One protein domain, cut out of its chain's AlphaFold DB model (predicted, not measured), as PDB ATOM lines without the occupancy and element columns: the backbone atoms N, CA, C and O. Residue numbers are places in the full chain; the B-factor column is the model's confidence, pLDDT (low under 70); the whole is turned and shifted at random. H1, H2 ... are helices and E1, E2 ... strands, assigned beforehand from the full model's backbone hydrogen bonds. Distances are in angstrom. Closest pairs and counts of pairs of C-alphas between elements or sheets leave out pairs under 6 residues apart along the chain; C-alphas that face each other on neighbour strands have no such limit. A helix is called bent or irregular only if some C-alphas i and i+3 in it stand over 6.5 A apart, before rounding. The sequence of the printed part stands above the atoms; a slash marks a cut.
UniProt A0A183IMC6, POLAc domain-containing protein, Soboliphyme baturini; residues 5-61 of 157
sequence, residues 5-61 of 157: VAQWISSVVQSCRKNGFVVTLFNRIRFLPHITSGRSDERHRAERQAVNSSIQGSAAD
ATOM      1  N   VAL A   5      38.059 -16.145 -25.176       94.81
ATOM      2  CA  VAL A   5      37.964 -16.567 -23.768       94.81
ATOM      3  C   VAL A   5      39.228 -16.204 -22.989       94.81
ATOM      4  O   VAL A   5      39.130 -15.629 -21.909       94.81
ATOM      5  N   ALA A   6      40.418 -16.481 -23.533       95.25
ATOM      6  CA  ALA A   6      41.678 -16.141 -22.871       95.25
ATOM      7  C   ALA A   6      41.843 -14.619 -22.704       95.25
ATOM      8  O   ALA A   6      42.290 -14.150 -21.656       95.25
ATOM      9  N   GLN A   7      41.430 -13.844 -23.713       96.75
ATOM     10  CA  GLN A   7      41.414 -12.381 -23.648       96.75
ATOM     11  C   GLN A   7      40.459 -11.870 -22.561       96.75
ATOM     12  O   GLN A   7      40.833 -10.992 -21.786       96.75
ATOM     13  N   TRP A   8      39.258 -12.448 -22.462       96.12
ATOM     14  CA  TRP A   8      38.287 -12.099 -21.425       96.12
ATOM     15  C   TRP A   8      38.773 -12.455 -20.011       96.12
ATOM     16  O   TRP A   8      38.682 -11.630 -19.107       96.12
ATOM     17  N   ILE A   9      39.356 -13.641 -19.807       97.25
ATOM     18  CA  ILE A   9      39.922 -14.033 -18.505       97.25
ATOM     19  C   ILE A   9      40.993 -13.030 -18.063       97.25
ATOM     20  O   ILE A   9      40.970 -12.545 -16.930       97.25
ATOM     21  N   SER A  10      41.910 -12.691 -18.975       97.00
ATOM     22  CA  SER A  10      42.975 -11.726 -18.704       97.00
ATOM     23  C   SER A  10      42.410 -10.351 -18.340       97.00
ATOM     24  O   SER A  10      42.844  -9.752 -17.354       97.00
ATOM     25  N   SER A  11      41.394  -9.870 -19.066       97.31
ATOM     26  CA  SER A  11      40.793  -8.559 -18.797       97.31
ATOM     27  C   SER A  11      40.067  -8.505 -17.449       97.31
ATOM     28  O   SER A  11      40.199  -7.512 -16.731       97.31
ATOM     29  N   VAL A  12      39.371  -9.577 -17.052       97.94
ATOM     30  CA  VAL A  12      38.734  -9.684 -15.727       97.94
ATOM     31  C   VAL A  12      39.780  -9.612 -14.616       97.94
ATOM     32  O   VAL A  12      39.630  -8.823 -13.683       97.94
ATOM     33  N   VAL A  13      40.865 -10.387 -14.726       98.06
ATOM     34  CA  VAL A  13      41.943 -10.389 -13.724       98.06
ATOM     35  C   VAL A  13      42.629  -9.024 -13.642       98.06
ATOM     36  O   VAL A  13      42.828  -8.508 -12.542       98.06
ATOM     37  N   GLN A  14      42.957  -8.407 -14.780       97.81
ATOM     38  CA  GLN A  14      43.584  -7.082 -14.822       97.81
ATOM     39  C   GLN A  14      42.688  -6.002 -14.204       97.81
ATOM     40  O   GLN A  14      43.156  -5.211 -13.382       97.81
ATOM     41  N   SER A  15      41.396  -6.002 -14.540       97.81
ATOM     42  CA  SER A  15      40.415  -5.086 -13.950       97.81
ATOM     43  C   SER A  15      40.304  -5.287 -12.436       97.81
ATOM     44  O   SER A  15      40.370  -4.322 -11.674       97.81
ATOM     45  N   CYS A  16      40.239  -6.540 -11.973       98.12
ATOM     46  CA  CYS A  16      40.171  -6.846 -10.547       98.12
ATOM     47  C   CYS A  16      41.440  -6.418  -9.797       98.12
ATOM     48  O   CYS A  16      41.334  -5.899  -8.692       98.12
ATOM     49  N   ARG A  17      42.634  -6.591 -10.382       97.56
ATOM     50  CA  ARG A  17      43.898  -6.113  -9.790       97.56
ATOM     51  C   ARG A  17      43.929  -4.593  -9.643       97.56
ATOM     52  O   ARG A  17      44.447  -4.099  -8.651       97.56
ATOM     53  N   LYS A  18      43.373  -3.865 -10.617       97.44
ATOM     54  CA  LYS A  18      43.297  -2.397 -10.591       97.44
ATOM     55  C   LYS A  18      42.291  -1.886  -9.555       97.44
ATOM     56  O   LYS A  18      42.570  -0.907  -8.877       97.44
ATOM     57  N   ASN A  19      41.129  -2.532  -9.464       97.00
ATOM     58  CA  ASN A  19      39.988  -2.012  -8.708       97.00
ATOM     59  C   ASN A  19      39.814  -2.655  -7.319       97.00
ATOM     60  O   ASN A  19      39.131  -2.096  -6.469       97.00
ATOM     61  N   GLY A  20      40.385  -3.841  -7.084       97.38
ATOM     62  CA  GLY A  20      40.199  -4.623  -5.854       97.38
ATOM     63  C   GLY A  20      38.886  -5.419  -5.789       97.38
ATOM     64  O   GLY A  20      38.590  -6.044  -4.768       97.38
ATOM     65  N   PHE A  21      38.087  -5.418  -6.858       98.06
ATOM     66  CA  PHE A  21      36.803  -6.116  -6.926       98.06
ATOM     67  C   PHE A  21      36.436  -6.546  -8.351       98.06
ATOM     68  O   PHE A  21      36.971  -6.037  -9.336       98.06
ATOM     69  N   VAL A  22      35.466  -7.457  -8.443       98.31
ATOM     70  CA  VAL A  22      34.768  -7.812  -9.686       98.31
ATOM     71  C   VAL A  22      33.290  -7.453  -9.608       98.31
ATOM     72  O   VAL A  22      32.723  -7.349  -8.520       98.31
ATOM     73  N   VAL A  23      32.673  -7.291 -10.776       97.31
ATOM     74  CA  VAL A  23      31.260  -6.940 -10.941       97.31
ATOM     75  C   VAL A  23      30.582  -7.991 -11.824       97.31
ATOM     76  O   VAL A  23      31.181  -8.455 -12.798       97.31
ATOM     77  N   THR A  24      29.367  -8.407 -11.470       97.06
ATOM     78  CA  THR A  24      28.530  -9.285 -12.308       97.06
ATOM     79  C   THR A  24      27.806  -8.492 -13.403       97.06
ATOM     80  O   THR A  24      27.798  -7.264 -13.388       97.06
ATOM     81  N   LEU A  25      27.135  -9.176 -14.339       95.19
ATOM     82  CA  LEU A  25      26.311  -8.536 -15.379       95.19
ATOM     83  C   LEU A  25      25.246  -7.575 -14.825       95.19
ATOM     84  O   LEU A  25      24.830  -6.660 -15.530       95.19
ATOM     85  N   PHE A  26      24.814  -7.774 -13.578       95.62
ATOM     86  CA  PHE A  26      23.790  -6.963 -12.921       95.62
ATOM     87  C   PHE A  26      24.333  -6.161 -11.740       95.62
ATOM     88  O   PHE A  26      23.633  -5.926 -10.759       95.62
ATOM     89  N   ASN A  27      25.582  -5.710 -11.856       96.00
ATOM     90  CA  ASN A  27      26.205  -4.740 -10.957       96.00
ATOM     91  C   ASN A  27      26.398  -5.209  -9.505       96.00
ATOM     92  O   ASN A  27      26.675  -4.388  -8.631       96.00
ATOM     93  N   ARG A  28      26.324  -6.517  -9.222       97.25
ATOM     94  CA  ARG A  28      26.713  -7.033  -7.905       97.25
ATOM     95  C   ARG A  28      28.232  -7.056  -7.797       97.25
ATOM     96  O   ARG A  28      28.911  -7.602  -8.665       97.25
ATOM     97  N   ILE A  29      28.754  -6.505  -6.706       97.50
ATOM     98  CA  ILE A  29      30.192  -6.378  -6.456       97.50
ATOM     99  C   ILE A  29      30.677  -7.509  -5.543       97.50
ATOM    100  O   ILE A  29      30.027  -7.843  -4.553       97.50
ATOM    101  N   ARG A  30      31.852  -8.068  -5.847       97.75
ATOM    102  CA  ARG A  30      32.618  -8.915  -4.923       97.75
ATOM    103  C   ARG A  30      34.027  -8.361  -4.766       97.75
ATOM    104  O   ARG A  30      34.802  -8.365  -5.720       97.75
ATOM    105  N   PHE A  31      34.368  -7.957  -3.549       98.19
ATOM    106  CA  PHE A  31      35.723  -7.548  -3.193       98.19
ATOM    107  C   PHE A  31      36.654  -8.760  -3.092       98.19
ATOM    108  O   PHE A  31      36.280  -9.808  -2.560       98.19
ATOM    109  N   LEU A  32      37.872  -8.612  -3.612       97.81
ATOM    110  CA  LEU A  32      38.917  -9.632  -3.595       97.81
ATOM    111  C   LEU A  32      40.221  -8.993  -3.094       97.81
ATOM    112  O   LEU A  32      41.107  -8.703  -3.895       97.81
ATOM    113  N   PRO A  33      40.358  -8.770  -1.773       95.75
ATOM    114  CA  PRO A  33      41.478  -8.011  -1.205       95.75
ATOM    115  C   PRO A  33      42.848  -8.650  -1.479       95.75
ATOM    116  O   PRO A  33      43.852  -7.953  -1.562       95.75
ATOM    117  N   HIS A  34      42.897  -9.968  -1.684       97.38
ATOM    118  CA  HIS A  34      44.138 -10.702  -1.950       97.38
ATOM    119  C   HIS A  34      44.564 -10.709  -3.430       97.38
ATOM    120  O   HIS A  34      45.555 -11.352  -3.774       97.38
ATOM    121  N   ILE A  35      43.858 -10.000  -4.321       97.56
ATOM    122  CA  ILE A  35      44.166  -9.975  -5.763       97.56
ATOM    123  C   ILE A  35      45.541  -9.360  -6.084       97.56
ATOM    124  O   ILE A  35      46.122  -9.645  -7.131       97.56
ATOM    125  N   THR A  36      46.088  -8.558  -5.170       96.19
ATOM    126  CA  THR A  36      47.432  -7.970  -5.254       96.19
ATOM    127  C   THR A  36      48.392  -8.524  -4.197       96.19
ATOM    128  O   THR A  36      49.451  -7.941  -3.978       96.19
ATOM    129  N   SER A  37      48.053  -9.642  -3.539       96.88
ATOM    130  CA  SER A  37      48.910 -10.233  -2.502       96.88
ATOM    131  C   SER A  37      50.303 -10.560  -3.054       96.88
ATOM    132  O   SER A  37      50.451 -11.060  -4.177       96.88
ATOM    133  N   GLY A  38      51.340 -10.299  -2.253       96.06
ATOM    134  CA  GLY A  38      52.711 -10.724  -2.553       96.06
ATOM    135  C   GLY A  38      52.852 -12.251  -2.535       96.06
ATOM    136  O   GLY A  38      53.659 -12.809  -3.281       96.06
ATOM    137  N   ARG A  39      52.000 -12.930  -1.755       97.38
ATOM    138  CA  ARG A  39      51.907 -14.389  -1.681       97.38
ATOM    139  C   ARG A  39      51.270 -14.947  -2.955       97.38
ATOM    140  O   ARG A  39      50.123 -14.651  -3.292       97.38
ATOM    141  N   SER A  40      52.046 -15.744  -3.686       96.38
ATOM    142  CA  SER A  40      51.675 -16.266  -5.008       96.38
ATOM    143  C   SER A  40      50.418 -17.149  -4.968       96.38
ATOM    144  O   SER A  40      49.543 -17.040  -5.823       96.38
ATOM    145  N   ASP A  41      50.289 -17.984  -3.940       97.38
ATOM    146  CA  ASP A  41      49.141 -18.854  -3.676       97.38
ATOM    147  C   ASP A  41      47.838 -18.069  -3.466       97.38
ATOM    148  O   ASP A  41      46.824 -18.363  -4.108       97.38
ATOM    149  N   GLU A  42      47.873 -17.040  -2.617       97.38
ATOM    150  CA  GLU A  42      46.723 -16.172  -2.345       97.38
ATOM    151  C   GLU A  42      46.293 -15.404  -3.589       97.38
ATOM    152  O   GLU A  42      45.107 -15.381  -3.929       97.38
ATOM    153  N   ARG A  43      47.266 -14.829  -4.304       97.69
ATOM    154  CA  ARG A  43      47.017 -14.079  -5.531       97.69
ATOM    155  C   ARG A  43      46.390 -14.962  -6.607       97.69
ATOM    156  O   ARG A  43      45.327 -14.626  -7.122       97.69
ATOM    157  N   HIS A  44      46.959 -16.135  -6.891       97.56
ATOM    158  CA  HIS A  44      46.383 -17.062  -7.874       97.56
ATOM    159  C   HIS A  44      44.990 -17.560  -7.463       97.56
ATOM    160  O   HIS A  44      44.129 -17.785  -8.317       97.56
ATOM    161  N   ARG A  45      44.733 -17.742  -6.161       98.06
ATOM    162  CA  ARG A  45      43.390 -18.073  -5.666       98.06
ATOM    163  C   ARG A  45      42.409 -16.931  -5.923       98.06
ATOM    164  O   ARG A  45      41.314 -17.202  -6.417       98.06
ATOM    165  N   ALA A  46      42.794 -15.691  -5.632       98.12
ATOM    166  CA  ALA A  46      41.973 -14.511  -5.882       98.12
ATOM    167  C   ALA A  46      41.678 -14.327  -7.380       98.12
ATOM    168  O   ALA A  46      40.549 -14.020  -7.746       98.12
ATOM    169  N   GLU A  47      42.639 -14.603  -8.262       98.19
ATOM    170  CA  GLU A  47      42.442 -14.557  -9.717       98.19
ATOM    171  C   GLU A  47      41.403 -15.573 -10.197       98.19
ATOM    172  O   GLU A  47      40.475 -15.217 -10.926       98.19
ATOM    173  N   ARG A  48      41.487 -16.827  -9.728       98.00
ATOM    174  CA  ARG A  48      40.458 -17.841 -10.019       98.00
ATOM    175  C   ARG A  48      39.094 -17.423  -9.473       98.00
ATOM    176  O   ARG A  48      38.077 -17.600 -10.141       98.00
ATOM    177  N   GLN A  49      39.060 -16.842  -8.275       98.06
ATOM    178  CA  GLN A  49      37.827 -16.327  -7.684       98.06
ATOM    179  C   GLN A  49      37.242 -15.162  -8.482       98.06
ATOM    180  O   GLN A  49      36.021 -15.107  -8.608       98.06
ATOM    181  N   ALA A  50      38.064 -14.268  -9.034       98.38
ATOM    182  CA  ALA A  50      37.615 -13.158  -9.873       98.38
ATOM    183  C   ALA A  50      36.851 -13.685 -11.091       98.38
ATOM    184  O   ALA A  50      35.678 -13.359 -11.272       98.38
ATOM    185  N   VAL A  51      37.473 -14.594 -11.847       98.06
ATOM    186  CA  VAL A  51      36.870 -15.215 -13.036       98.06
ATOM    187  C   VAL A  51      35.588 -15.970 -12.679       98.06
ATOM    188  O   VAL A  51      34.539 -15.724 -13.278       98.06
ATOM    189  N   ASN A  52      35.639 -16.835 -11.659       97.50
ATOM    190  CA  ASN A  52      34.487 -17.640 -11.245       97.50
ATOM    191  C   ASN A  52      33.321 -16.772 -10.763       97.50
ATOM    192  O   ASN A  52      32.174 -17.041 -11.100       97.50
ATOM    193  N   SER A  53      33.598 -15.708 -10.008       97.12
ATOM    194  CA  SER A  53      32.550 -14.809  -9.507       97.12
ATOM    195  C   SER A  53      31.894 -14.025 -10.633       97.12
ATOM    196  O   SER A  53      30.679 -13.846 -10.609       97.12
ATOM    197  N   SER A  54      32.672 -13.586 -11.625       97.19
ATOM    198  CA  SER A  54      32.134 -12.895 -12.793       97.19
ATOM    199  C   SER A  54      31.190 -13.790 -13.595       97.19
ATOM    200  O   SER A  54      30.119 -13.323 -13.968       97.19
ATOM    201  N   ILE A  55      31.526 -15.065 -13.824       96.38
ATOM    202  CA  ILE A  55      30.664 -15.968 -14.604       96.38
ATOM    203  C   ILE A  55      29.506 -16.547 -13.777       96.38
ATOM    204  O   ILE A  55      28.347 -16.349 -14.133       96.38
ATOM    205  N   GLN A  56      29.790 -17.190 -12.640       95.94
ATOM    206  CA  GLN A  56      28.777 -17.856 -11.810       95.94
ATOM    207  C   GLN A  56      27.840 -16.842 -11.162       95.94
ATOM    208  O   GLN A  56      26.633 -17.055 -11.097       95.94
ATOM    209  N   GLY A  57      28.386 -15.709 -10.714       96.06
ATOM    210  CA  GLY A  57      27.583 -14.646 -10.134       96.06
ATOM    211  C   GLY A  57      26.608 -14.060 -11.149       96.06
ATOM    212  O   GLY A  57      25.442 -13.873 -10.818       96.06
ATOM    213  N   SER A  58      27.061 -13.834 -12.383       96.44
ATOM    214  CA  SER A  58      26.192 -13.354 -13.461       96.44
ATOM    215  C   SER A  58      25.132 -14.382 -13.852       96.44
ATOM    216  O   SER A  58      23.985 -14.001 -14.054       96.44
ATOM    217  N   ALA A  59      25.481 -15.670 -13.913       95.25
ATOM    218  CA  ALA A  59      24.514 -16.741 -14.163       95.25
ATOM    219  C   ALA A  59      23.431 -16.790 -13.071       95.25
ATOM    220  O   ALA A  59      22.242 -16.804 -13.380       95.25
ATOM    221  N   ALA A  60      23.830 -16.703 -11.799       94.81
ATOM    222  CA  ALA A  60      22.897 -16.638 -10.676       94.81
ATOM    223  C   ALA A  60      21.992 -15.397 -10.736       94.81
ATOM    224  O   ALA A  60      20.826 -15.467 -10.358       94.81
ATOM    225  N   ASP A  61      22.509 -14.264 -11.213       95.12
ATOM    226  CA  ASP A  61      21.721 -13.039 -11.351       95.12
ATOM    227  C   ASP A  61      20.697 -13.139 -12.491       95.12
ATOM    228  O   ASP A  61      19.554 -12.719 -12.311       95.12
TER     229      ASP A  61
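What this domain is: This is residues 5 to 61 of the 157 residues of the protein "POLAc domain-containing protein" of Soboliphyme baturini (UniProt A0A183IMC6). One long helix, H3, makes the long axis, and the other parts gather along one side of it: a small two-strand hairpin, E1 and E2, beside its second half, the short helix H2 near its start, and helix H1 crossing its middle steeply. The printed part has 57 residues, with three named helices and two named strands in the order H1, E1, E2, H2, H3. The two strands form one antiparallel sheet, and the class is mostly helix. The whole is compact, with a radius of gyration of the C-alphas of 10.6 A and spans of 32 by 22 by 17 A.

Where its parts are: H1 is residues 5 to 19, 21.0 A from first to last C-alpha, and begins at C-alpha 5 at (37.964, -16.567, -23.768). E1, residues 21 to 23, measures 6.9 A, and E2, residues 29 to 31, measures 6.5 A. H2, residues 33 to 36, is irregular: C-alphas 33 and 36 are 7.2 A apart. H3, residues 40 to 61, runs 30.8 A from C-alpha 40 at (51.675, -16.266, -5.008) to C-alpha 61 at (21.721, -13.039, -11.351), with a kink of 29 degrees near residue 52.

How they stand to each other: H1 touches H3, which meets it with residues 47 to 54 alone; the closest C-alphas, of Val 13 and Glu 47, are 5.8 A apart. The lines of H1 and H3 are about perpendicular at 72 degrees, only just past steep. The closest C-alphas of H1 and E1 are those of Cys 16 and Val 22, 5.6 A apart, while H1 and E2 are apart. E1 and E2 are a hairpin, antiparallel at 162 degrees, with N 22 and O 30 at 2.9 A and N 30 and O 22 at 2.9 A, both within hydrogen-bond range. The closest C-alphas of E1 and H3, of Val 22 and Ala 50, are 6.1 A apart, and those of E2 and H3, of Arg 30 and Ser 53, are 7.5 A apart. H2 touches H3, which meets it with residues 42 to 47 alone; the closest C-alphas, of Ile 35 and Arg 43, are 5.0 A apart. H1, with residues 16 to 17 alone, only just touches H2, with 3 pairs of C-alphas within 8 A, the closest being Arg 17 and Ile 35 at 5.6 A. In H1 and H3 every O i to N i+4 pair is within hydrogen-bond range; H2 is too short for such a pair, and its one O i to N i+3 pair is not within range.

The domain as a whole: The two C-alphas farthest apart, of Gly 38 and Asp 61, are 32.3 A apart. The printed part has no cut, and its four links are tight. Its mean pLDDT is 97.1, and no printed residue is under 70.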